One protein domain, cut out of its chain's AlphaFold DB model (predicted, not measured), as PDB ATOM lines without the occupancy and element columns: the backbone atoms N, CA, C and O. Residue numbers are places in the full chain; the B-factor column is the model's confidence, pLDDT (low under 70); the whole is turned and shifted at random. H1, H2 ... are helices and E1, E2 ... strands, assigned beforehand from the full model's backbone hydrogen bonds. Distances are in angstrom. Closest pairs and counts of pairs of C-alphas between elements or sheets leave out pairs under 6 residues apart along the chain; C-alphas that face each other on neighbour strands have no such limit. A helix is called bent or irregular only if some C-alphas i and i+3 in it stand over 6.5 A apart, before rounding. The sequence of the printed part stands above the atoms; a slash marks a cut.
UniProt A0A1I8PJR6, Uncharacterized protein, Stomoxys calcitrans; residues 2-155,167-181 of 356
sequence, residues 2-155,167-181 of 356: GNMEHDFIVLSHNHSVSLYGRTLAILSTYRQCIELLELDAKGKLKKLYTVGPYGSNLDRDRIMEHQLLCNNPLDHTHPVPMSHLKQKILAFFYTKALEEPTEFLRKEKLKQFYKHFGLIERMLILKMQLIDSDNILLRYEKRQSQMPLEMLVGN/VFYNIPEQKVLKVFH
ATOM      1  N   GLY A   2     113.347 111.171 109.895       30.83
ATOM      2  CA  GLY A   2     114.351 111.619 110.861       30.83
ATOM      3  C   GLY A   2     115.542 112.191 110.091       30.83
ATOM      4  O   GLY A   2     116.397 111.437 109.644       30.83
ATOM      5  N   ASN A   3     115.464 113.500 109.841       38.31
ATOM      6  CA  ASN A   3     116.415 114.449 109.248       38.31
ATOM      7  C   ASN A   3     117.788 113.949 108.758       38.31
ATOM      8  O   ASN A   3     118.674 113.643 109.549       38.31
ATOM      9  N   MET A   4     118.023 114.099 107.451       34.59
ATOM     10  CA  MET A   4     119.349 114.424 106.902       34.59
ATOM     11  C   MET A   4     119.212 115.567 105.883       34.59
ATOM     12  O   MET A   4     119.546 115.425 104.712       34.59
ATOM     13  N   GLU A   5     118.694 116.711 106.335       37.78
ATOM     14  CA  GLU A   5     118.637 117.962 105.551       37.78
ATOM     15  C   GLU A   5     120.003 118.660 105.429       37.78
ATOM     16  O   GLU A   5     120.123 119.725 104.826       37.78
ATOM     17  N   HIS A   6     121.059 118.080 106.000       45.91
ATOM     18  CA  HIS A   6     122.374 118.699 106.049       45.91
ATOM     19  C   HIS A   6     123.351 117.944 105.157       45.91
ATOM     20  O   HIS A   6     123.709 116.792 105.402       45.91
ATOM     21  N   ASP A   7     123.769 118.619 104.092       55.59
ATOM     22  CA  ASP A   7     124.892 118.196 103.275       55.59
ATOM     23  C   ASP A   7     126.178 118.251 104.110       55.59
ATOM     24  O   ASP A   7     126.472 119.257 104.759       55.59
ATOM     25  N   PHE A   8     126.957 117.173 104.099       67.31
ATOM     26  CA  PHE A   8     128.220 117.121 104.823       67.31
ATOM     27  C   PHE A   8     129.341 117.637 103.920       67.31
ATOM     28  O   PHE A   8     129.799 116.952 102.999       67.31
ATOM     29  N   ILE A   9     129.803 118.850 104.206       68.81
ATOM     30  CA  ILE A   9     131.014 119.419 103.614       68.81
ATOM     31  C   ILE A   9     132.157 119.183 104.600       68.81
ATOM     32  O   ILE A   9     132.128 119.662 105.733       68.81
ATOM     33  N   VAL A  10     133.181 118.440 104.177       66.75
ATOM     34  CA  VAL A  10     134.370 118.214 105.003       66.75
ATOM     35  C   VAL A  10     135.316 119.395 104.807       66.75
ATOM     36  O   VAL A  10     136.109 119.434 103.862       66.75
ATOM     37  N   LEU A  11     135.206 120.372 105.708       64.19
ATOM     38  CA  LEU A  11     136.070 121.557 105.731       64.19
ATOM     39  C   LEU A  11     137.451 121.275 106.334       64.19
ATOM     40  O   LEU A  11     138.387 122.030 106.090       64.19
ATOM     41  N   SER A  12     137.617 120.172 107.068       63.59
ATOM     42  CA  SER A  12     138.923 119.758 107.585       63.59
ATOM     43  C   SER A  12     139.928 119.623 106.436       63.59
ATOM     44  O   SER A  12     139.733 118.808 105.530       63.59
ATOM     45  N   HIS A  13     140.985 120.443 106.463       65.38
ATOM     46  CA  HIS A  13     141.987 120.569 105.393       65.38
ATOM     47  C   HIS A  13     141.387 120.838 103.998       65.38
ATOM     48  O   HIS A  13     141.943 120.405 102.983       65.38
ATOM     49  N   ASN A  14     140.221 121.492 103.952       70.31
ATOM     50  CA  ASN A  14     139.484 121.853 102.740       70.31
ATOM     51  C   ASN A  14     139.292 120.674 101.772       70.31
ATOM     52  O   ASN A  14     139.422 120.813 100.560       70.31
ATOM     53  N   HIS A  15     139.017 119.474 102.289       75.75
ATOM     54  CA  HIS A  15     138.896 118.272 101.455       75.75
ATOM     55  C   HIS A  15     137.748 118.334 100.442       75.75
ATOM     56  O   HIS A  15     137.850 117.754  99.358       75.75
ATOM     57  N   SER A  16     136.676 119.037 100.797       83.56
ATOM     58  CA  SER A  16     135.504 119.219  99.948       83.56
ATOM     59  C   SER A  16     135.533 120.499  99.112       83.56
ATOM     60  O   SER A  16     134.559 120.756  98.415       83.56
ATOM     61  N   VAL A  17     136.587 121.318  99.171       87.56
ATOM     62  CA  VAL A  17     136.610 122.630  98.506       87.56
ATOM     63  C   VAL A  17     137.898 122.796  97.710       87.56
ATOM     64  O   VAL A  17     138.990 122.534  98.206       87.56
ATOM     65  N   SER A  18     137.780 123.251  96.466       88.06
ATOM     66  CA  SER A  18     138.932 123.550  95.616       88.06
ATOM     67  C   SER A  18     138.675 124.818  94.817       88.06
ATOM     68  O   SER A  18     137.574 125.019  94.318       88.06
ATOM     69  N   LEU A  19     139.684 125.678  94.708       85.44
ATOM     70  CA  LEU A  19     139.619 126.925  93.956       85.44
ATOM     71  C   LEU A  19     140.720 126.906  92.897       85.44
ATOM     72  O   LEU A  19     141.884 126.682  93.238       85.44
ATOM     73  N   TYR A  20     140.350 127.167  91.646       84.81
ATOM     74  CA  TYR A  20     141.279 127.383  90.542       84.81
ATOM     75  C   TYR A  20     140.889 128.624  89.751       84.81
ATOM     76  O   TYR A  20     139.796 128.695  89.189       84.81
ATOM     77  N   GLY A  21     141.776 129.622  89.725       82.12
ATOM     78  CA  GLY A  21     141.459 130.931  89.171       82.12
ATOM     79  C   GLY A  21     140.166 131.481  89.778       82.12
ATOM     80  O   GLY A  21     140.088 131.727  90.979       82.12
ATOM     81  N   ARG A  22     139.140 131.651  88.942       85.44
ATOM     82  CA  ARG A  22     137.818 132.169  89.335       85.44
ATOM     83  C   ARG A  22     136.792 131.070  89.621       85.44
ATOM     84  O   ARG A  22     135.669 131.386  90.005       85.44
ATOM     85  N   THR A  23     137.163 129.806  89.439       88.50
ATOM     86  CA  THR A  23     136.269 128.654  89.563       88.50
ATOM     87  C   THR A  23     136.433 128.011  90.933       88.50
ATOM     88  O   THR A  23     137.492 127.487  91.273       88.50
ATOM     89  N   LEU A  24     135.363 128.036  91.718       89.62
ATOM     90  CA  LEU A  24     135.230 127.379  93.007       89.62
ATOM     91  C   LEU A  24     134.437 126.079  92.832       89.62
ATOM     92  O   LEU A  24     133.300 126.091  92.371       89.62
ATOM     93  N   ALA A  25     135.022 124.963  93.243       90.56
ATOM     94  CA  ALA A  25     134.373 123.665  93.307       90.56
ATOM     95  C   ALA A  25     134.039 123.307  94.759       90.56
ATOM     96  O   ALA A  25     134.905 123.387  95.634       90.56
ATOM     97  N   ILE A  26     132.812 122.833  95.002       91.44
ATOM     98  CA  ILE A  26     132.348 122.349  96.312       91.44
ATOM     99  C   ILE A  26     131.780 120.931  96.182       91.44
ATOM    100  O   ILE A  26     130.783 120.714  95.499       91.44
ATOM    101  N   LEU A  27     132.396 119.961  96.857       90.00
ATOM    102  CA  LEU A  27     131.975 118.562  96.901       90.00
ATOM    103  C   LEU A  27     130.982 118.325  98.042       90.00
ATOM    104  O   LEU A  27     131.345 118.361  99.220       90.00
ATOM    105  N   SER A  28     129.761 117.961  97.663       86.50
ATOM    106  CA  SER A  28     128.767 117.344  98.534       86.50
ATOM    107  C   SER A  28     129.105 115.870  98.742       86.50
ATOM    108  O   SER A  28     128.973 115.050  97.826       86.50
ATOM    109  N   THR A  29     129.523 115.499  99.953       78.69
ATOM    110  CA  THR A  29     129.830 114.089 100.247       78.69
ATOM    111  C   THR A  29     128.568 113.237 100.378       78.69
ATOM    112  O   THR A  29     128.607 112.042 100.080       78.69
ATOM    113  N   TYR A  30     127.436 113.837 100.754       77.94
ATOM    114  CA  TYR A  30     126.160 113.132 100.831       77.94
ATOM    115  C   TYR A  30     125.550 112.919  99.440       77.94
ATOM    116  O   TYR A  30     125.307 111.780  99.046       77.94
ATOM    117  N   ARG A  31     125.377 114.000  98.662       77.19
ATOM    118  CA  ARG A  31     124.770 113.955  97.318       77.19
ATOM    119  C   ARG A  31     125.721 113.407  96.253       77.19
ATOM    120  O   ARG A  31     125.291 113.150  95.132       77.19
ATOM    121  N   GLN A  32     127.002 113.225  96.590       85.06
ATOM    122  CA  GLN A  32     128.042 112.734  95.680       85.06
ATOM    123  C   GLN A  32     128.128 113.563  94.394       85.06
ATOM    124  O   GLN A  32     128.284 113.036  93.291       85.06
ATOM    125  N   CYS A  33     128.016 114.881  94.555       87.19
ATOM    126  CA  CYS A  33     128.079 115.856  93.479       87.19
ATOM    127  C   CYS A  33     129.029 117.002  93.824       87.19
ATOM    128  O   CYS A  33     129.289 117.291  94.989       87.19
ATOM    129  N   ILE A  34     129.523 117.671  92.797       90.81
ATOM    130  CA  ILE A  34     130.463 118.775  92.854       90.81
ATOM    131  C   ILE A  34     129.774 119.972  92.216       90.81
ATOM    132  O   ILE A  34     129.450 119.958  91.029       90.81
ATOM    133  N   GLU A  35     129.503 120.996  93.010       90.19
ATOM    134  CA  GLU A  35     128.961 122.257  92.524       90.19
ATOM    135  C   GLU A  35     130.108 123.159  92.077       90.19
ATOM    136  O   GLU A  35     131.019 123.430  92.857       90.19
ATOM    137  N   LEU A  36     130.065 123.603  90.819       90.75
ATOM    138  CA  LEU A  36     131.008 124.571  90.276       90.75
ATOM    139  C   LEU A  36     130.369 125.957  90.282       90.75
ATOM    140  O   LEU A  36     129.266 126.164  89.765       90.75
ATOM    141  N   LEU A  37     131.079 126.896  90.885       91.38
ATOM    142  CA  LEU A  37     130.702 128.286  91.051       91.38
ATOM    143  C   LEU A  37     131.799 129.151  90.428       91.38
ATOM    144  O   LEU A  37     132.981 128.891  90.619       91.38
ATOM    145  N   GLU A  38     131.420 130.192  89.709       91.19
ATOM    146  CA  GLU A  38     132.327 131.222  89.223       91.19
ATOM    147  C   GLU A  38     132.236 132.438  90.138       91.19
ATOM    148  O   GLU A  38     131.144 132.923  90.437       91.19
ATOM    149  N   LEU A  39     133.379 132.952  90.576       88.25
ATOM    150  CA  LEU A  39     133.456 134.264  91.196       88.25
ATOM    151  C   LEU A  39     133.383 135.317  90.085       88.25
ATOM    152  O   LEU A  39     134.196 135.281  89.164       88.25
ATOM    153  N   ASP A  40     132.437 136.253  90.144       86.25
ATOM    154  CA  ASP A  40     132.289 137.351  89.182       86.25
ATOM    155  C   ASP A  40     133.220 138.539  89.508       86.25
ATOM    156  O   ASP A  40     133.901 138.568  90.541       86.25
ATOM    157  N   ALA A  41     133.360 139.500  88.587       84.50
ATOM    158  CA  ALA A  41     134.282 140.632  88.770       84.50
ATOM    159  C   ALA A  41     133.888 141.543  89.951       84.50
ATOM    160  O   ALA A  41     134.696 142.345  90.407       84.50
ATOM    161  N   LYS A  42     132.656 141.402  90.453       86.19
ATOM    162  CA  LYS A  42     132.079 142.135  91.582       86.19
ATOM    163  C   LYS A  42     132.151 141.332  92.892       86.19
ATOM    164  O   LYS A  42     131.605 141.781  93.896       86.19
ATOM    165  N   GLY A  43     132.796 140.162  92.892       83.31
ATOM    166  CA  GLY A  43     132.944 139.290  94.057       83.31
ATOM    167  C   GLY A  43     131.717 138.434  94.397       83.31
ATOM    168  O   GLY A  43     131.655 137.878  95.489       83.31
ATOM    169  N   LYS A  44     130.732 138.308  93.500       88.81
ATOM    170  CA  LYS A  44     129.562 137.437  93.687       88.81
ATOM    171  C   LYS A  44     129.809 136.049  93.108       88.81
ATOM    172  O   LYS A  44     130.406 135.903  92.048       88.81
ATOM    173  N   LEU A  45     129.297 135.027  93.789       90.31
ATOM    174  CA  LEU A  45     129.336 133.646  93.314       90.31
ATOM    175  C   LEU A  45     128.152 133.375  92.382       90.31
ATOM    176  O   LEU A  45     126.994 133.542  92.765       90.31
ATOM    177  N   LYS A  46     128.448 132.913  91.172       90.12
ATOM    178  CA  LYS A  46     127.475 132.477  90.174       90.12
ATOM    179  C   LYS A  46     127.601 130.975  89.979       90.12
ATOM    180  O   LYS A  46     128.673 130.478  89.660       90.12
ATOM    181  N   LYS A  47     126.506 130.232  90.125       87.94
ATOM    182  CA  LYS A  47     126.512 128.796  89.829       87.94
ATOM    183  C   LYS A  47     126.701 128.560  88.332       87.94
ATOM    184  O   LYS A  47     125.937 129.096  87.535       87.94
ATOM    185  N   LEU A  48     127.709 127.763  87.977       85.25
ATOM    186  CA  LEU A  48     127.963 127.336  86.604       85.25
ATOM    187  C   LEU A  48     127.145 126.082  86.306       85.25
ATOM    188  O   LEU A  48     126.137 126.132  85.608       85.25
ATOM    189  N   TYR A  49     127.544 124.951  86.881       83.75
ATOM    190  CA  TYR A  49     126.854 123.676  86.740       83.75
ATOM    191  C   TYR A  49     127.316 122.700  87.830       83.75
ATOM    192  O   TYR A  49     128.212 122.985  88.623       83.75
ATOM    193  N   THR A  50     126.657 121.548  87.907       85.75
ATOM    194  CA  THR A  50     126.946 120.503  88.888       85.75
ATOM    195  C   THR A  50     127.486 119.276  88.171       85.75
ATOM    196  O   THR A  50     126.859 118.819  87.222       85.75
ATOM    197  N   VAL A  51     128.621 118.747  88.627       86.81
ATOM    198  CA  VAL A  51     129.178 117.454  88.201       86.81
ATOM    199  C   VAL A  51     128.755 116.382  89.207       86.81
ATOM    200  O   VAL A  51     128.822 116.630  90.403       86.81
ATOM    201  N   GLY A  52     128.324 115.188  88.801       80.62
ATOM    202  CA  GLY A  52     127.987 114.130  89.764       80.62
ATOM    203  C   GLY A  52     127.000 113.078  89.251       80.62
ATOM    204  O   GLY A  52     127.266 112.471  88.210       80.62
ATOM    205  N   PRO A  53     125.881 112.813  89.965       69.75
ATOM    206  CA  PRO A  53     124.952 111.722  89.657       69.75
ATOM    207  C   PRO A  53     124.460 111.690  88.211       69.75
ATOM    208  O   PRO A  53     124.374 110.618  87.621       69.75
ATOM    209  N   TYR A  54     124.234 112.863  87.625       67.19
ATOM    210  CA  TYR A  54     123.746 113.038  86.256       67.19
ATOM    211  C   TYR A  54     124.849 113.438  85.265       67.19
ATOM    212  O   TYR A  54     124.561 113.969  84.204       67.19
ATOM    213  N   GLY A  55     126.126 113.223  85.601       66.81
ATOM    214  CA  GLY A  55     127.234 113.638  84.744       66.81
ATOM    215  C   GLY A  55     127.539 115.101  84.983       66.81
ATOM    216  O   GLY A  55     128.122 115.414  86.015       66.81
ATOM    217  N   SER A  56     127.113 115.978  84.079       65.44
ATOM    218  CA  SER A  56     127.056 117.420  84.315       65.44
ATOM    219  C   SER A  56     125.633 117.947  84.076       65.44
ATOM    220  O   SER A  56     124.851 117.303  83.382       65.44
ATOM    221  N   ASN A  57     125.278 119.136  84.581       64.94
ATOM    222  CA  ASN A  57     123.989 119.747  84.207       64.94
ATOM    223  C   ASN A  57     123.858 120.003  82.690       64.94
ATOM    224  O   ASN A  57     122.739 120.199  82.238       64.94
ATOM    225  N   LEU A  58     124.952 119.965  81.912       59.47
ATOM    226  CA  LEU A  58     124.902 120.024  80.444       59.47
ATOM    227  C   LEU A  58     124.269 118.755  79.837       59.47
ATOM    228  O   LEU A  58     123.707 118.818  78.750       59.47
ATOM    229  N   ASP A  59     124.328 117.621  80.546       59.47
ATOM    230  CA  ASP A  59     123.688 116.356  80.155       59.47
ATOM    231  C   ASP A  59     122.325 116.154  80.833       59.47
ATOM    232  O   ASP A  59     121.563 115.293  80.398       59.47
ATOM    233  N   ARG A  60     121.983 116.936  81.874       63.34
ATOM    234  CA  ARG A  60     120.717 116.780  82.616       63.34
ATOM    235  C   ARG A  60     119.522 116.816  81.670       63.34
ATOM    236  O   ARG A  60     118.671 115.939  81.772       63.34
ATOM    237  N   ASP A  61     119.470 117.793  80.772       63.81
ATOM    238  CA  ASP A  61     118.314 117.982  79.898       63.81
ATOM    239  C   ASP A  61     118.184 116.821  78.906       63.81
ATOM    240  O   ASP A  61     117.093 116.290  78.743       63.81
ATOM    241  N   ARG A  62     119.301 116.321  78.358       64.06
ATOM    242  CA  ARG A  62     119.325 115.121  77.496       64.06
ATOM    243  C   ARG A  62     118.919 113.852  78.245       64.06
ATOM    244  O   ARG A  62     118.215 113.007  77.702       64.06
ATOM    245  N   ILE A  63     119.373 113.703  79.490       63.97
ATOM    246  CA  ILE A  63     119.021 112.566  80.346       63.97
ATOM    247  C   ILE A  63     117.537 112.628  80.713       63.97
ATOM    248  O   ILE A  63     116.861 111.608  80.631       63.97
ATOM    249  N   MET A  64     117.015 113.803  81.075       64.94
ATOM    250  CA  MET A  64     115.595 113.987  81.380       64.94
ATOM    251  C   MET A  64     114.710 113.815  80.144       64.94
ATOM    252  O   MET A  64     113.672 113.171  80.234       64.94
ATOM    253  N   GLU A  65     115.130 114.311  78.983       65.38
ATOM    254  CA  GLU A  65     114.440 114.101  77.707       65.38
ATOM    255  C   GLU A  65     114.371 112.608  77.354       65.38
ATOM    256  O   GLU A  65     113.299 112.084  77.053       65.38
ATOM    257  N   HIS A  66     115.484 111.882  77.492       64.06
ATOM    258  CA  HIS A  66     115.499 110.431  77.309       64.06
ATOM    259  C   HIS A  66     114.618 109.700  78.337       64.06
ATOM    260  O   HIS A  66     113.926 108.745  77.992       64.06
ATOM    261  N   GLN A  67     114.582 110.159  79.591       64.38
ATOM    262  CA  GLN A  67     113.712 109.596  80.630       64.38
ATOM    263  C   GLN A  67     112.223 109.783  80.317       64.38
ATOM    264  O   GLN A  67     111.447 108.845  80.506       64.38
ATOM    265  N   LEU A  68     111.838 110.956  79.804       64.62
ATOM    266  CA  LEU A  68     110.474 111.244  79.355       64.62
ATOM    267  C   LEU A  68     110.070 110.344  78.178       64.62
ATOM    268  O   LEU A  68     108.941 109.865  78.136       64.62
ATOM    269  N   LEU A  69     111.000 110.060  77.261       64.12
ATOM    270  CA  LEU A  69     110.775 109.154  76.127       64.12
ATOM    271  C   LEU A  69     110.659 107.679  76.548       64.12
ATOM    272  O   LEU A  69     109.921 106.918  75.927       64.12
ATOM    273  N   CYS A  70     111.384 107.260  77.589       61.28
ATOM    274  CA  CYS A  70     111.456 105.857  78.007       61.28
ATOM    275  C   CYS A  70     110.420 105.438  79.065       61.28
ATOM    276  O   CYS A  70     110.450 104.281  79.481       61.28
ATOM    277  N   ASN A  71     109.521 106.333  79.505       55.25
ATOM    278  CA  ASN A  71     108.436 106.040  80.459       55.25
ATOM    279  C   ASN A  71     108.886 105.291  81.735       55.25
ATOM    280  O   ASN A  71     108.132 104.508  82.309       55.25
ATOM    281  N   ASN A  72     110.122 105.519  82.184       52.94
ATOM    282  CA  ASN A  72     110.685 104.858  83.358       52.94
ATOM    283  C   ASN A  72     110.739 105.849  84.530       52.94
ATOM    284  O   ASN A  72     111.655 106.676  84.582       52.94
ATOM    285  N   PRO A  73     109.792 105.788  85.487       48.03
ATOM    286  CA  PRO A  73     109.888 106.558  86.713       48.03
ATOM    287  C   PRO A  73     110.965 105.899  87.575       48.03
ATOM    288  O   PRO A  73     110.712 104.931  88.288       48.03
ATOM    289  N   LEU A  74     112.205 106.382  87.477       49.34
ATOM    290  CA  LEU A  74     113.237 106.022  88.442       49.34
ATOM    291  C   LEU A  74     112.802 106.580  89.799       49.34
ATOM    292  O   LEU A  74     112.943 107.773  90.071       49.34
ATOM    293  N   ASP A  75     112.217 105.694  90.601       40.53
ATOM    294  CA  ASP A  75     111.757 105.949  91.955       40.53
ATOM    295  C   ASP A  75     112.863 106.660  92.744       40.53
ATOM    296  O   ASP A  75     113.986 106.166  92.886       40.53
ATOM    297  N   HIS A  76     112.546 107.854  93.240       40.94
ATOM    298  CA  HIS A  76     113.459 108.703  94.002       40.94
ATOM    299  C   HIS A  76     113.914 108.043  95.318       40.94
ATOM    300  O   HIS A  76     114.813 108.556  95.985       40.94
ATOM    301  N   THR A  77     113.296 106.915  95.692       36.50
ATOM    302  CA  THR A  77     113.621 106.108  96.872       36.50
ATOM    303  C   THR A  77     114.624 104.977  96.608       36.50
ATOM    304  O   THR A  77     115.136 104.389  97.565       36.50
ATOM    305  N   HIS A  78     114.976 104.684  95.348       37.75
ATOM    306  CA  HIS A  78     116.006 103.688  95.053       37.75
ATOM    307  C   HIS A  78     117.406 104.190  95.456       37.75
ATOM    308  O   HIS A  78     117.724 105.366  95.244       37.75
ATOM    309  N   PRO A  79     118.277 103.319  96.017       45.62
ATOM    310  CA  PRO A  79     119.666 103.668  96.294       45.62
ATOM    311  C   PRO A  79     120.274 104.179  94.993       45.62
ATOM    312  O   PRO A  79     120.279 103.441  94.013       45.62
ATOM    313  N   VAL A  80     120.673 105.458  95.002       49.38
ATOM    314  CA  VAL A  80     121.034 106.284  93.837       49.38
ATOM    315  C   VAL A  80     121.430 105.418  92.634       49.38
ATOM    316  O   VAL A  80     122.465 104.745  92.729       49.38
ATOM    317  N   PRO A  81     120.647 105.415  91.532       55.94
ATOM    318  CA  PRO A  81     121.006 104.693  90.314       55.94
ATOM    319  C   PRO A  81     122.472 104.964  89.990       55.94
ATOM    320  O   PRO A  81     122.911 106.106  90.145       55.94
ATOM    321  N   MET A  82     123.231 103.929  89.601       68.31
ATOM    322  CA  MET A  82     124.654 104.029  89.249       68.31
ATOM    323  C   MET A  82     124.933 105.369  88.561       68.31
ATOM    324  O   MET A  82     124.472 105.578  87.436       68.31
ATOM    325  N   SER A  83     125.637 106.281  89.242       76.69
ATOM    326  CA  SER A  83     125.771 107.652  88.744       76.69
ATOM    327  C   SER A  83     126.391 107.663  87.357       76.69
ATOM    328  O   SER A  83     127.273 106.859  87.066       76.69
ATOM    329  N   HIS A  84     125.996 108.609  86.512       79.12
ATOM    330  CA  HIS A  84     126.555 108.735  85.171       79.12
ATOM    331  C   HIS A  84     128.086 108.883  85.215       79.12
ATOM    332  O   HIS A  84     128.802 108.263  84.434       79.12
ATOM    333  N   LEU A  85     128.618 109.598  86.212       85.00
ATOM    334  CA  LEU A  85     130.061 109.665  86.445       85.00
ATOM    335  C   LEU A  85     130.682 108.286  86.753       85.00
ATOM    336  O   LEU A  85     131.729 107.953  86.197       85.00
ATOM    337  N   LYS A  86     130.036 107.450  87.581       86.88
ATOM    338  CA  LYS A  86     130.477 106.064  87.827       86.88
ATOM    339  C   LYS A  86     130.356 105.197  86.583       86.88
ATOM    340  O   LYS A  86     131.267 104.420  86.320       86.88
ATOM    341  N   GLN A  87     129.295 105.356  85.794       87.94
ATOM    342  CA  GLN A  87     129.139 104.660  84.516       87.94
ATOM    343  C   GLN A  87     130.300 104.990  83.573       87.94
ATOM    344  O   GLN A  87     130.897 104.071  83.023       87.94
ATOM    345  N   LYS A  88     130.700 106.267  83.456       89.12
ATOM    346  CA  LYS A  88     131.872 106.664  82.653       89.12
ATOM    347  C   LYS A  88     133.174 106.055  83.176       89.12
ATOM    348  O   LYS A  88     134.016 105.650  82.381       89.12
ATOM    349  N   ILE A  89     133.340 105.945  84.495       91.81
ATOM    350  CA  ILE A  89     134.511 105.290  85.105       91.81
ATOM    351  C   ILE A  89     134.516 103.781  84.816       91.81
ATOM    352  O   ILE A  89     135.545 103.230  84.431       91.81
ATOM    353  N   LEU A  90     133.378 103.104  84.975       92.69
ATOM    354  CA  LEU A  90     133.239 101.677  84.676       92.69
ATOM    355  C   LEU A  90     133.462 101.399  83.186       92.69
ATOM    356  O   LEU A  90     134.210 100.486  82.847       92.69
ATOM    357  N   ALA A  91     132.888 102.228  82.311       93.44
ATOM    358  CA  ALA A  91     133.119 102.176  80.874       93.44
ATOM    359  C   ALA A  91     134.604 102.365  80.551       93.44
ATOM    360  O   ALA A  91     135.160 101.575  79.799       93.44
ATOM    361  N   PHE A  92     135.282 103.329  81.187       94.88
ATOM    362  CA  PHE A  92     136.724 103.521  81.023       94.88
ATOM    363  C   PHE A  92     137.517 102.253  81.370       94.88
ATOM    364  O   PHE A  92     138.376 101.840  80.591       94.88
ATOM    365  N   PHE A  93     137.232 101.606  82.507       94.25
ATOM    366  CA  PHE A  93     137.906 100.357  82.876       94.25
ATOM    367  C   PHE A  93     137.635  99.230  81.878       94.25
ATOM    368  O   PHE A  93     138.559  98.503  81.511       94.25
ATOM    369  N   TYR A  94     136.389  99.098  81.427       95.56
ATOM    370  CA  TYR A  94     135.991  98.084  80.460       95.56
ATOM    371  C   TYR A  94     136.676  98.292  79.101       95.56
ATOM    372  O   TYR A  94     137.305  97.372  78.583       95.56
ATOM    373  N   THR A  95     136.643  99.512  78.557       95.31
ATOM    374  CA  THR A  95     137.314  99.855  77.296       95.31
ATOM    375  C   THR A  95     138.820  99.625  77.394       95.31
ATOM    376  O   THR A  95     139.395  99.007  76.503       95.31
ATOM    377  N   LYS A  96     139.461 100.013  78.506       93.75
ATOM    378  CA  LYS A  96     140.893  99.746  78.721       93.75
ATOM    379  C   LYS A  96     141.220  98.258  78.770       93.75
ATOM    380  O   LYS A  96     142.260  97.862  78.263       93.75
ATOM    381  N   ALA A  97     140.343  97.436  79.346       94.50
ATOM    382  CA  ALA A  97     140.520  95.989  79.323       94.50
ATOM    383  C   ALA A  97     140.434  95.425  77.895       94.50
ATOM    384  O   ALA A  97     141.185  94.512  77.565       94.50
ATOM    385  N   LEU A  98     139.550  95.967  77.047       95.12
ATOM    386  CA  LEU A  98     139.394  95.547  75.649       95.12
ATOM    387  C   LEU A  98     140.560  95.965  74.745       95.12
ATOM    388  O   LEU A  98     140.923  95.197  73.855       95.12
ATOM    389  N   GLU A  99     141.150  97.136  74.994       95.38
ATOM    390  CA  GLU A  99     142.303  97.678  74.257       95.38
ATOM    391  C   GLU A  99     143.594  96.850  74.417       95.38
ATOM    392  O   GLU A  99     144.555  97.075  73.682       95.38
ATOM    393  N   GLU A 100     143.643  95.891  75.348       95.06
ATOM    394  CA  GLU A 100     144.811  95.024  75.527       95.06
ATOM    395  C   GLU A 100     145.117  94.218  74.244       95.06
ATOM    396  O   GLU A 100     144.199  93.660  73.617       95.06
ATOM    397  N   PRO A 101     146.404  94.110  73.854       93.00
ATOM    398  CA  PRO A 101     146.795  93.578  72.550       93.00
ATOM    399  C   PRO A 101     146.546  92.070  72.438       93.00
ATOM    400  O   PRO A 101     146.112  91.581  71.396       93.00
ATOM    401  N   THR A 102     146.779  91.329  73.522       95.69
ATOM    402  CA  THR A 102     146.696  89.864  73.540       95.69
ATOM    403  C   THR A 102     145.368  89.402  74.129       95.69
ATOM    404  O   THR A 102     144.956  89.879  75.188       95.69
ATOM    405  N   GLU A 103     144.733  88.400  73.515       94.94
ATOM    406  CA  GLU A 103     143.473  87.818  74.007       94.94
ATOM    407  C   GLU A 103     143.575  87.329  75.462       94.94
ATOM    408  O   GLU A 103     142.661  87.541  76.259       94.94
ATOM    409  N   PHE A 104     144.709  86.726  75.833       94.50
ATOM    410  CA  PHE A 104     144.983  86.294  77.204       94.50
ATOM    411  C   PHE A 104     144.930  87.464  78.201       94.50
ATOM    412  O   PHE A 104     144.193  87.405  79.185       94.50
ATOM    413  N   LEU A 105     145.652  88.556  77.917       93.94
ATOM    414  CA  LEU A 105     145.673  89.751  78.767       93.94
ATOM    415  C   LEU A 105     144.292  90.401  78.843       93.94
ATOM    416  O   LEU A 105     143.836  90.736  79.934       93.94
ATOM    417  N   ARG A 106     143.592  90.499  77.708       95.69
ATOM    418  CA  ARG A 106     142.216  91.006  77.638       95.69
ATOM    419  C   ARG A 106     141.282  90.216  78.554       95.69
ATOM    420  O   ARG A 106     140.562  90.811  79.354       95.69
ATOM    421  N   LYS A 107     141.317  88.878  78.497       95.00
ATOM    422  CA  LYS A 107     140.511  88.012  79.377       95.00
ATOM    423  C   LYS A 107     140.856  88.225  80.851       95.00
ATOM    424  O   LYS A 107     139.946  88.349  81.666       95.00
ATOM    425  N   GLU A 108     142.136  88.313  81.197       95.31
ATOM    426  CA  GLU A 108     142.571  88.562  82.577       95.31
ATOM    427  C   GLU A 108     142.113  89.936  83.094       95.31
ATOM    428  O   GLU A 108     141.560  90.031  84.194       95.31
ATOM    429  N   LYS A 109     142.243  91.000  82.293       93.25
ATOM    430  CA  LYS A 109     141.751  92.339  82.654       93.25
ATOM    431  C   LYS A 109     140.232  92.389  82.782       93.25
ATOM    432  O   LYS A 109     139.731  93.001  83.722       93.25
ATOM    433  N   LEU A 110     139.495  91.707  81.905       95.56
ATOM    434  CA  LEU A 110     138.036  91.609  82.003       95.56
ATOM    435  C   LEU A 110     137.598  90.861  83.268       95.56
ATOM    436  O   LEU A 110     136.702  91.328  83.969       95.56
ATOM    437  N   LYS A 111     138.259  89.753  83.626       95.19
ATOM    438  CA  LYS A 111     138.009  89.068  84.907       95.19
ATOM    439  C   LYS A 111     138.245  90.004  86.092       95.19
ATOM    440  O   LYS A 111     137.422  90.054  87.004       95.19
ATOM    441  N   GLN A 112     139.340  90.770  86.076       91.31
ATOM    442  CA  GLN A 112     139.626  91.766  87.113       91.31
ATOM    443  C   GLN A 112     138.558  92.865  87.160       91.31
ATOM    444  O   GLN A 112     138.155  93.263  88.249       91.31
ATOM    445  N   PHE A 113     138.074  93.335  86.009       93.88
ATOM    446  CA  PHE A 113     136.987  94.307  85.932       93.88
ATOM    447  C   PHE A 113     135.712  93.771  86.595       93.88
ATOM    448  O   PHE A 113     135.215  94.396  87.529       93.88
ATOM    449  N   TYR A 114     135.231  92.590  86.196       94.06
ATOM    450  CA  TYR A 114     134.016  92.006  86.776       94.06
ATOM    451  C   TYR A 114     134.170  91.702  88.269       94.06
ATOM    452  O   TYR A 114     133.243  91.941  89.041       94.06
ATOM    453  N   LYS A 115     135.361  91.269  88.705       91.62
ATOM    454  CA  LYS A 115     135.670  91.069  90.128       91.62
ATOM    455  C   LYS A 115     135.557  92.366  90.939       91.62
ATOM    456  O   LYS A 115     135.097  92.332  92.077       91.62
ATOM    457  N   HIS A 116     135.985  93.502  90.385       88.19
ATOM    458  CA  HIS A 116     135.981  94.792  91.085       88.19
ATOM    459  C   HIS A 116     134.742  95.657  90.804       88.19
ATOM    460  O   HIS A 116     134.595  96.700  91.439       88.19
ATOM    461  N   PHE A 117     133.843  95.237  89.909       89.94
ATOM    462  CA  PHE A 117     132.675  96.014  89.484       89.94
ATOM    463  C   PHE A 117     131.840  96.507  90.673       89.94
ATOM    464  O   PHE A 117     131.694  97.713  90.875       89.94
ATOM    465  N   GLY A 118     131.376  95.581  91.519       85.06
ATOM    466  CA  GLY A 118     130.540  95.915  92.677       85.06
ATOM    467  C   GLY A 118     131.273  96.733  93.746       85.06
ATOM    468  O   GLY A 118     130.644  97.444  94.528       85.06
ATOM    469  N   LEU A 119     132.610  96.672  93.786       85.25
ATOM    470  CA  LEU A 119     133.407  97.521  94.670       85.25
ATOM    471  C   LEU A 119     133.429  98.961  94.152       85.25
ATOM    472  O   LEU A 119     133.112  99.874  94.909       85.25
ATOM    473  N   ILE A 120     133.747  99.155  92.869       86.12
ATOM    474  CA  ILE A 120     133.798 100.471  92.212       86.12
ATOM    475  C   ILE A 120     132.429 101.156  92.271       86.12
ATOM    476  O   ILE A 120     132.343 102.336  92.612       86.12
ATOM    477  N   GLU A 121     131.356 100.405  92.026       84.62
ATOM    478  CA  GLU A 121     129.973 100.873  92.139       84.62
ATOM    479  C   GLU A 121     129.669 101.494  93.510       84.62
ATOM    480  O   GLU A 121     129.004 102.527  93.599       84.62
ATOM    481  N   ARG A 122     130.182 100.905  94.594       83.50
ATOM    482  CA  ARG A 122     129.901 101.334  95.974       83.50
ATOM    483  C   ARG A 122     130.826 102.440  96.479       83.50
ATOM    484  O   ARG A 122     130.598 102.974  97.564       83.50
ATOM    485  N   MET A 123     131.869 102.789  95.733       86.25
ATOM    486  CA  MET A 123     132.817 103.823  96.146       86.25
ATOM    487  C   MET A 123     132.230 105.223  96.016       86.25
ATOM    488  O   MET A 123     131.307 105.478  95.241       86.25
ATOM    489  N   LEU A 124     132.780 106.136  96.806       86.31
ATOM    490  CA  LEU A 124     132.347 107.518  96.913       86.31
ATOM    491  C   LEU A 124     133.525 108.449  96.655       86.31
ATOM    492  O   LEU A 124     134.666 108.138  97.006       86.31
ATOM    493  N   ILE A 125     133.233 109.613  96.090       89.00
ATOM    494  CA  ILE A 125     134.159 110.733  96.027       89.00
ATOM    495  C   ILE A 125     134.329 111.243  97.459       89.00
ATOM    496  O   ILE A 125     133.373 111.727  98.069       89.00
ATOM    497  N   LEU A 126     135.541 111.103  98.000       86.31
ATOM    498  CA  LEU A 126     135.890 111.624  99.328       86.31
ATOM    499  C   LEU A 126     136.699 112.913  99.264       86.31
ATOM    500  O   LEU A 126     136.740 113.663 100.234       86.31
ATOM    501  N   LYS A 127     137.401 113.133  98.154       89.06
ATOM    502  CA  LYS A 127     138.233 114.312  97.963       89.06
ATOM    503  C   LYS A 127     138.293 114.660  96.487       89.06
ATOM    504  O   LYS A 127     138.268 113.765  95.640       89.06
ATOM    505  N   MET A 128     138.400 115.946  96.195       91.50
ATOM    506  CA  MET A 128     138.560 116.451  94.838       91.50
ATOM    507  C   MET A 128     139.522 117.637  94.792       91.50
ATOM    508  O   MET A 128     139.839 118.218  95.830       91.50
ATOM    509  N   GLN A 129     139.963 117.994  93.592       90.69
ATOM    510  CA  GLN A 129     140.802 119.157  93.330       90.69
ATOM    511  C   GLN A 129     140.695 119.560  91.866       90.69
ATOM    512  O   GLN A 129     140.807 118.704  90.990       90.69
ATOM    513  N   LEU A 130     140.517 120.848  91.606       90.31
ATOM    514  CA  LEU A 130     140.680 121.419  90.275       90.31
ATOM    515  C   LEU A 130     142.173 121.453  89.936       90.31
ATOM    516  O   LEU A 130     142.971 121.974  90.717       90.31
ATOM    517  N   ILE A 131     142.538 120.851  88.809       89.31
ATOM    518  CA  ILE A 131     143.904 120.892  88.268       89.31
ATOM    519  C   ILE A 131     144.064 122.128  87.385       89.31
ATOM    520  O   ILE A 131     145.081 122.810  87.448       89.31
ATOM    521  N   ASP A 132     143.028 122.429  86.608       86.62
ATOM    522  CA  ASP A 132     142.886 123.651  85.830       86.62
ATOM    523  C   ASP A 132     141.398 124.054  85.748       86.62
ATOM    524  O   ASP A 132     140.588 123.616  86.574       86.62
ATOM    525  N   SER A 133     141.029 124.921  84.799       83.62
ATOM    526  CA  SER A 133     139.638 125.350  84.603       83.62
ATOM    527  C   SER A 133     138.708 124.223  84.151       83.62
ATOM    528  O   SER A 133     137.508 124.281  84.425       83.62
ATOM    529  N   ASP A 134     139.256 123.204  83.490       89.25
ATOM    530  CA  ASP A 134     138.504 122.208  82.733       89.25
ATOM    531  C   ASP A 134     138.676 120.802  83.312       89.25
ATOM    532  O   ASP A 134     137.842 119.935  83.079       89.25
ATOM    533  N   ASN A 135     139.737 120.549  84.073       92.25
ATOM    534  CA  ASN A 135     140.126 119.235  84.552       92.25
ATOM    535  C   ASN A 135     140.056 119.159  86.076       92.25
ATOM    536  O   ASN A 135     140.627 119.971  86.809       92.25
ATOM    537  N   ILE A 136     139.407 118.103  86.563       92.62
ATOM    538  CA  ILE A 136     139.259 117.815  87.985       92.62
ATOM    539  C   ILE A 136     139.851 116.451  88.328       92.62
ATOM    540  O   ILE A 136     139.623 115.447  87.650       92.62
ATOM    541  N   LEU A 137     140.614 116.415  89.415       94.56
ATOM    542  CA  LEU A 137     141.116 115.203  90.037       94.56
ATOM    543  C   LEU A 137     140.150 114.761  91.135       94.56
ATOM    544  O   LEU A 137     139.914 115.490  92.099       94.56
ATOM    545  N   LEU A 138     139.635 113.541  91.026       93.69
ATOM    546  CA  LEU A 138     138.715 112.939  91.988       93.69
ATOM    547  C   LEU A 138     139.368 111.747  92.674       93.69
ATOM    548  O   LEU A 138     139.969 110.903  92.013       93.69
ATOM    549  N   ARG A 139     139.191 111.630  93.990       93.31
ATOM    550  CA  ARG A 139     139.608 110.454  94.757       93.31
ATOM    551  C   ARG A 139     138.406 109.663  95.225       93.31
ATOM    552  O   ARG A 139     137.610 110.148  96.035       93.31
ATOM    553  N   TYR A 140     138.342 108.430  94.746       91.12
ATOM    554  CA  TYR A 140     137.330 107.466  95.132       91.12
ATOM    555  C   TYR A 140     137.859 106.554  96.230       91.12
ATOM    556  O   TYR A 140     138.941 105.974  96.109       91.12
ATOM    557  N   GLU A 141     137.055 106.385  97.276       87.62
ATOM    558  CA  GLU A 141     137.304 105.437  98.360       87.62
ATOM    559  C   GLU A 141     135.982 104.801  98.815       87.62
ATOM    560  O   GLU A 141     134.893 105.315  98.542       87.62
ATOM    561  N   LYS A 142     136.048 103.676  99.530       80.31
ATOM    562  CA  LYS A 142     134.872 103.146 100.227       80.31
ATOM    563  C   LYS A 142     134.508 104.077 101.389       80.31
ATOM    564  O   LYS A 142     135.399 104.578 102.077       80.31
ATOM    565  N   ARG A 143     133.208 104.274 101.642       68.62
ATOM    566  CA  ARG A 143     132.734 104.976 102.847       68.62
ATOM    567  C   ARG A 143     133.311 104.280 104.081       68.62
ATOM    568  O   ARG A 143     133.055 103.095 104.287       68.62
ATOM    569  N   GLN A 144     134.086 105.002 104.886       59.47
ATOM    570  CA  GLN A 144     134.461 104.517 106.210       59.47
ATOM    571  C   GLN A 144     133.185 104.503 107.059       59.47
ATOM    572  O   GLN A 144     132.496 105.520 107.141       59.47
ATOM    573  N   SER A 145     132.821 103.340 107.603       50.81
ATOM    574  CA  SER A 145     131.694 103.219 108.529       50.81
ATOM    575  C   SER A 145     131.967 104.148 109.713       50.81
ATOM    576  O   SER A 145     133.013 104.042 110.347       50.81
ATOM    577  N   GLN A 146     131.070 105.101 109.983       43.50
ATOM    578  CA  GLN A 146     131.180 106.007 111.136       43.50
ATOM    579  C   GLN A 146     130.878 105.293 112.467       43.50
ATOM    580  O   GLN A 146     130.888 105.930 113.515       43.50
ATOM    581  N   MET A 147     130.606 103.984 112.444       38.38
ATOM    582  CA  MET A 147     130.322 103.208 113.643       38.38
ATOM    583  C   MET A 147     131.626 102.789 114.343       38.38
ATOM    584  O   MET A 147     132.415 102.044 113.754       38.38
ATOM    585  N   PRO A 148     131.829 103.163 115.623       44.72
ATOM    586  CA  PRO A 148     132.954 102.692 116.439       44.72
ATOM    587  C   PRO A 148     133.037 101.159 116.541       44.72
ATOM    588  O   PRO A 148     134.101 100.602 116.797       44.72
ATOM    589  N   LEU A 149     131.918 100.461 116.317       39.19
ATOM    590  CA  LEU A 149     131.798  99.018 116.516       39.19
ATOM    591  C   LEU A 149     132.586  98.184 115.486       39.19
ATOM    592  O   LEU A 149     133.172  97.169 115.848       39.19
ATOM    593  N   GLU A 150     132.693  98.632 114.228       42.09
ATOM    594  CA  GLU A 150     133.521  97.958 113.204       42.09
ATOM    595  C   GLU A 150     135.029  98.149 113.439       42.09
ATOM    596  O   GLU A 150     135.845  97.416 112.884       42.09
ATOM    597  N   MET A 151     135.420  99.133 114.256       41.31
ATOM    598  CA  MET A 151     136.805  99.279 114.709       41.31
ATOM    599  C   MET A 151     137.135  98.371 115.900       41.31
ATOM    600  O   MET A 151     138.302  98.032 116.077       41.31
ATOM    601  N   LEU A 152     136.131  97.962 116.688       41.16
ATOM    602  CA  LEU A 152     136.286  97.005 117.791       41.16
ATOM    603  C   LEU A 152     136.360  95.555 117.298       41.16
ATOM    604  O   LEU A 152     137.098  94.743 117.852       41.16
ATOM    605  N   VAL A 153     135.606  95.221 116.249       40.84
ATOM    606  CA  VAL A 153     135.652  93.895 115.630       40.84
ATOM    607  C   VAL A 153     136.761  93.919 114.583       40.84
ATOM    608  O   VAL A 153     136.547  94.356 113.458       40.84
ATOM    609  N   GLY A 154     137.963  93.471 114.952       40.53
ATOM    610  CA  GLY A 154     139.199  93.488 114.149       40.53
ATOM    611  C   GLY A 154     139.175  92.792 112.773       40.53
ATOM    612  O   GLY A 154     140.230  92.599 112.180       40.53
ATOM    613  N   ASN A 155     138.004  92.469 112.225       37.84
ATOM    614  CA  ASN A 155     137.791  91.880 110.903       37.84
ATOM    615  C   ASN A 155     137.398  92.931 109.852       37.84
ATOM    616  O   ASN A 155     136.600  92.677 108.950       37.84
ATOM    617  N   VAL A 167     140.846 109.684  89.626       95.62
ATOM    618  CA  VAL A 167     140.228 109.893  88.318       95.62
ATOM    619  C   VAL A 167     140.516 111.314  87.875       95.62
ATOM    620  O   VAL A 167     140.084 112.256  88.533       95.62
ATOM    621  N   PHE A 168     141.220 111.460  86.757       95.94
ATOM    622  CA  PHE A 168     141.286 112.718  86.022       95.94
ATOM    623  C   PHE A 168     140.077 112.782  85.098       95.94
ATOM    624  O   PHE A 168     139.914 111.930  84.218       95.94
ATOM    625  N   TYR A 169     139.215 113.762  85.330       94.19
ATOM    626  CA  TYR A 169     137.982 113.968  84.591       94.19
ATOM    627  C   TYR A 169     138.014 115.340  83.929       94.19
ATOM    628  O   TYR A 169     138.228 116.344  84.607       94.19
ATOM    629  N   ASN A 170     137.800 115.371  82.618       93.44
ATOM    630  CA  ASN A 170     137.577 116.610  81.897       93.44
ATOM    631  C   ASN A 170     136.100 116.974  82.005       93.44
ATOM    632  O   ASN A 170     135.219 116.167  81.695       93.44
ATOM    633  N   ILE A 171     135.845 118.179  82.483       89.12
ATOM    634  CA  ILE A 171     134.523 118.650  82.816       89.12
ATOM    635  C   ILE A 171     133.747 119.081  81.559       89.12
ATOM    636  O   ILE A 171     132.632 118.578  81.403       89.12
ATOM    637  N   PRO A 172     134.291 119.911  80.640       88.31
ATOM    638  CA  PRO A 172     133.579 120.297  79.416       88.31
ATOM    639  C   PRO A 172     133.271 119.122  78.474       88.31
ATOM    640  O   PRO A 172     132.130 118.958  78.048       88.31
ATOM    641  N   GLU A 173     134.257 118.263  78.189       88.31
ATOM    642  CA  GLU A 173     134.088 117.055  77.360       88.31
ATOM    643  C   GLU A 173     133.333 115.943  78.092       88.31
ATOM    644  O   GLU A 173     132.947 114.932  77.501       88.31
ATOM    645  N   GLN A 174     133.161 116.099  79.404       86.31
ATOM    646  CA  GLN A 174     132.568 115.116  80.291       86.31
ATOM    647  C   GLN A 174     133.207 113.727  80.171       86.31
ATOM    648  O   GLN A 174     132.514 112.705  80.119       86.31
ATOM    649  N   LYS A 175     134.535 113.673  80.108       90.75
ATOM    650  CA  LYS A 175     135.285 112.463  79.770       90.75
ATOM    651  C   LYS A 175     136.246 112.080  80.883       90.75
ATOM    652  O   LYS A 175     136.979 112.907  81.419       90.75
ATOM    653  N   VAL A 176     136.290 110.788  81.202       94.69
ATOM    654  CA  VAL A 176     137.353 110.235  82.050       94.69
ATOM    655  C   VAL A 176     138.631 110.156  81.219       94.69
ATOM    656  O   VAL A 176     138.718 109.368  80.279       94.69
ATOM    657  N   LEU A 177     139.621 110.980  81.561       95.38
ATOM    658  CA  LEU A 177     140.905 111.040  80.864       95.38
ATOM    659  C   LEU A 177     141.810 109.882  81.281       95.38
ATOM    660  O   LEU A 177     142.396 109.186  80.448       95.38
ATOM    661  N   LYS A 178     141.936 109.670  82.593       95.69
ATOM    662  CA  LYS A 178     142.817 108.645  83.151       95.69
ATOM    663  C   LYS A 178     142.363 108.226  84.540       95.69
ATOM    664  O   LYS A 178     141.907 109.055  85.325       95.69
ATOM    665  N   VAL A 179     142.557 106.946  84.852       95.81
ATOM    666  CA  VAL A 179     142.366 106.399  86.196       95.81
ATOM    667  C   VAL A 179     143.673 105.788  86.691       95.81
ATOM    668  O   VAL A 179     144.323 105.036  85.963       95.81
ATOM    669  N   PHE A 180     144.056 106.111  87.924       95.50
ATOM    670  CA  PHE A 180     145.255 105.602  88.585       95.50
ATOM    671  C   PHE A 180     144.898 104.877  89.881       95.50
ATOM    672  O   PHE A 180     144.116 105.379  90.684       95.50
ATOM    673  N   HIS A 181     145.510 103.719  90.121       91.75
ATOM    674  CA  HIS A 181     145.443 103.041  91.419       91.75
ATOM    675  C   HIS A 181     146.351 103.723  92.451       91.75
ATOM    676  O   HIS A 181     147.279 104.450  92.093       91.75
TER     677      HIS A 181
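Overview. This is residues 2 to 155 and 167 to 181 of the 356 residues of an uncharacterized protein of Stomoxys calcitrans (UniProt A0A1I8PJR6). Two strongly twisted four-stranded sheets, E1 to E4 and E5 to E8, form a sandwich only partly face to face, meeting where E5 lies by E1 and E2. The helical hairpin H2 and H3 adds a second part, with H2 packed across E7 and E8 and H3 beyond it; residues 65 to 79 and 145 to 155 stick out. The printed part has 169 residues, with four named helices and eight named strands in the order E1 E2 E3 E4 H1 H2 H3 E5 E6 H4 E7 E8, class mixed. Each sheet is antiparallel, in chain order. It is only just compact, close to loose, with a radius of gyration of the C-alphas of 18.1 A and spans of 59 by 44 by 38 A.

Along the chain. E1 is residues 17 to 20, its first C-alpha at (136.610, 122.630, 98.506); E2 is 23 to 28, E3 33 to 39 and E4 45 to 52, 19.9 A long and bending by 57 degrees at residue 48. E5 is 124 to 130, E6 135 to 141, 19.7 A, E7 167 to 170 and E8 175 to 181, ending at (145.443, 103.041, 91.419). H1 is 57 to 69, 18.8 A, only just irregular, with C-alphas 58 and 61 6.9 A apart. H2 is 84 to 98, 20.7 A. H3 is 103 to 122, 29.1 A, irregular, with C-alphas 115 and 118 7.5 A apart and a kink of 43 degrees near residue 116. H4 is 149 to 152.

Arrangement. E1 E2 E3 E4 is a meander, each strand the antiparallel neighbour of the one before; N 18 and O 25 are 3.0 A apart, N 26 and O 35 2.9 A, N 34 and O 51 2.7 A. In the other sheet N 126 and O 139 are 3.0 A apart, N 138 and O 167 2.8 A, N 168 and O 178 2.9 A. The closest C-alphas of E1 and E5, Ser 18 and Gln 129, are 5.3 A apart. H2 is on one face of E5 E6 E7 E8, making two layers, a helix over a sheet; its height over the sheet is 9.1 A, and it runs across the strands, at 66 degrees to E8 on the local plane. Its C-alpha of Ile 89 is 6.5 A from that of Val 176, their closest. H2 and H3 touch, closest at the C-alphas of Ala 97 and Lys 109, 5.1 A, with a shallow tilt of 17 degrees, opposite ways. H3 only grazes that sheet, with residues 119 to 122, and H1 only grazes E1 E2 E3 E4, with residues 57 to 60. H4 touches no helix. Every O i to N i+4 pair is within hydrogen-bond range in H2, 7 of 9 in H1 and 14 of 16 in H3; H4 is too short for one.

Size, cuts and confidence. The C-alphas farthest apart, of Lys 42 and Phe 104, are 59.1 A apart. Residues 156 to 166 are not printed; C-alphas 155 and 167 are 29.0 A apart across the cut. Of the links printed whole, H1 to H2, 14 residues, is long. Mean pLDDT of the printed part is 77.7; residues 2 to 13, 53 to 82 and 143 to 155 are under 70.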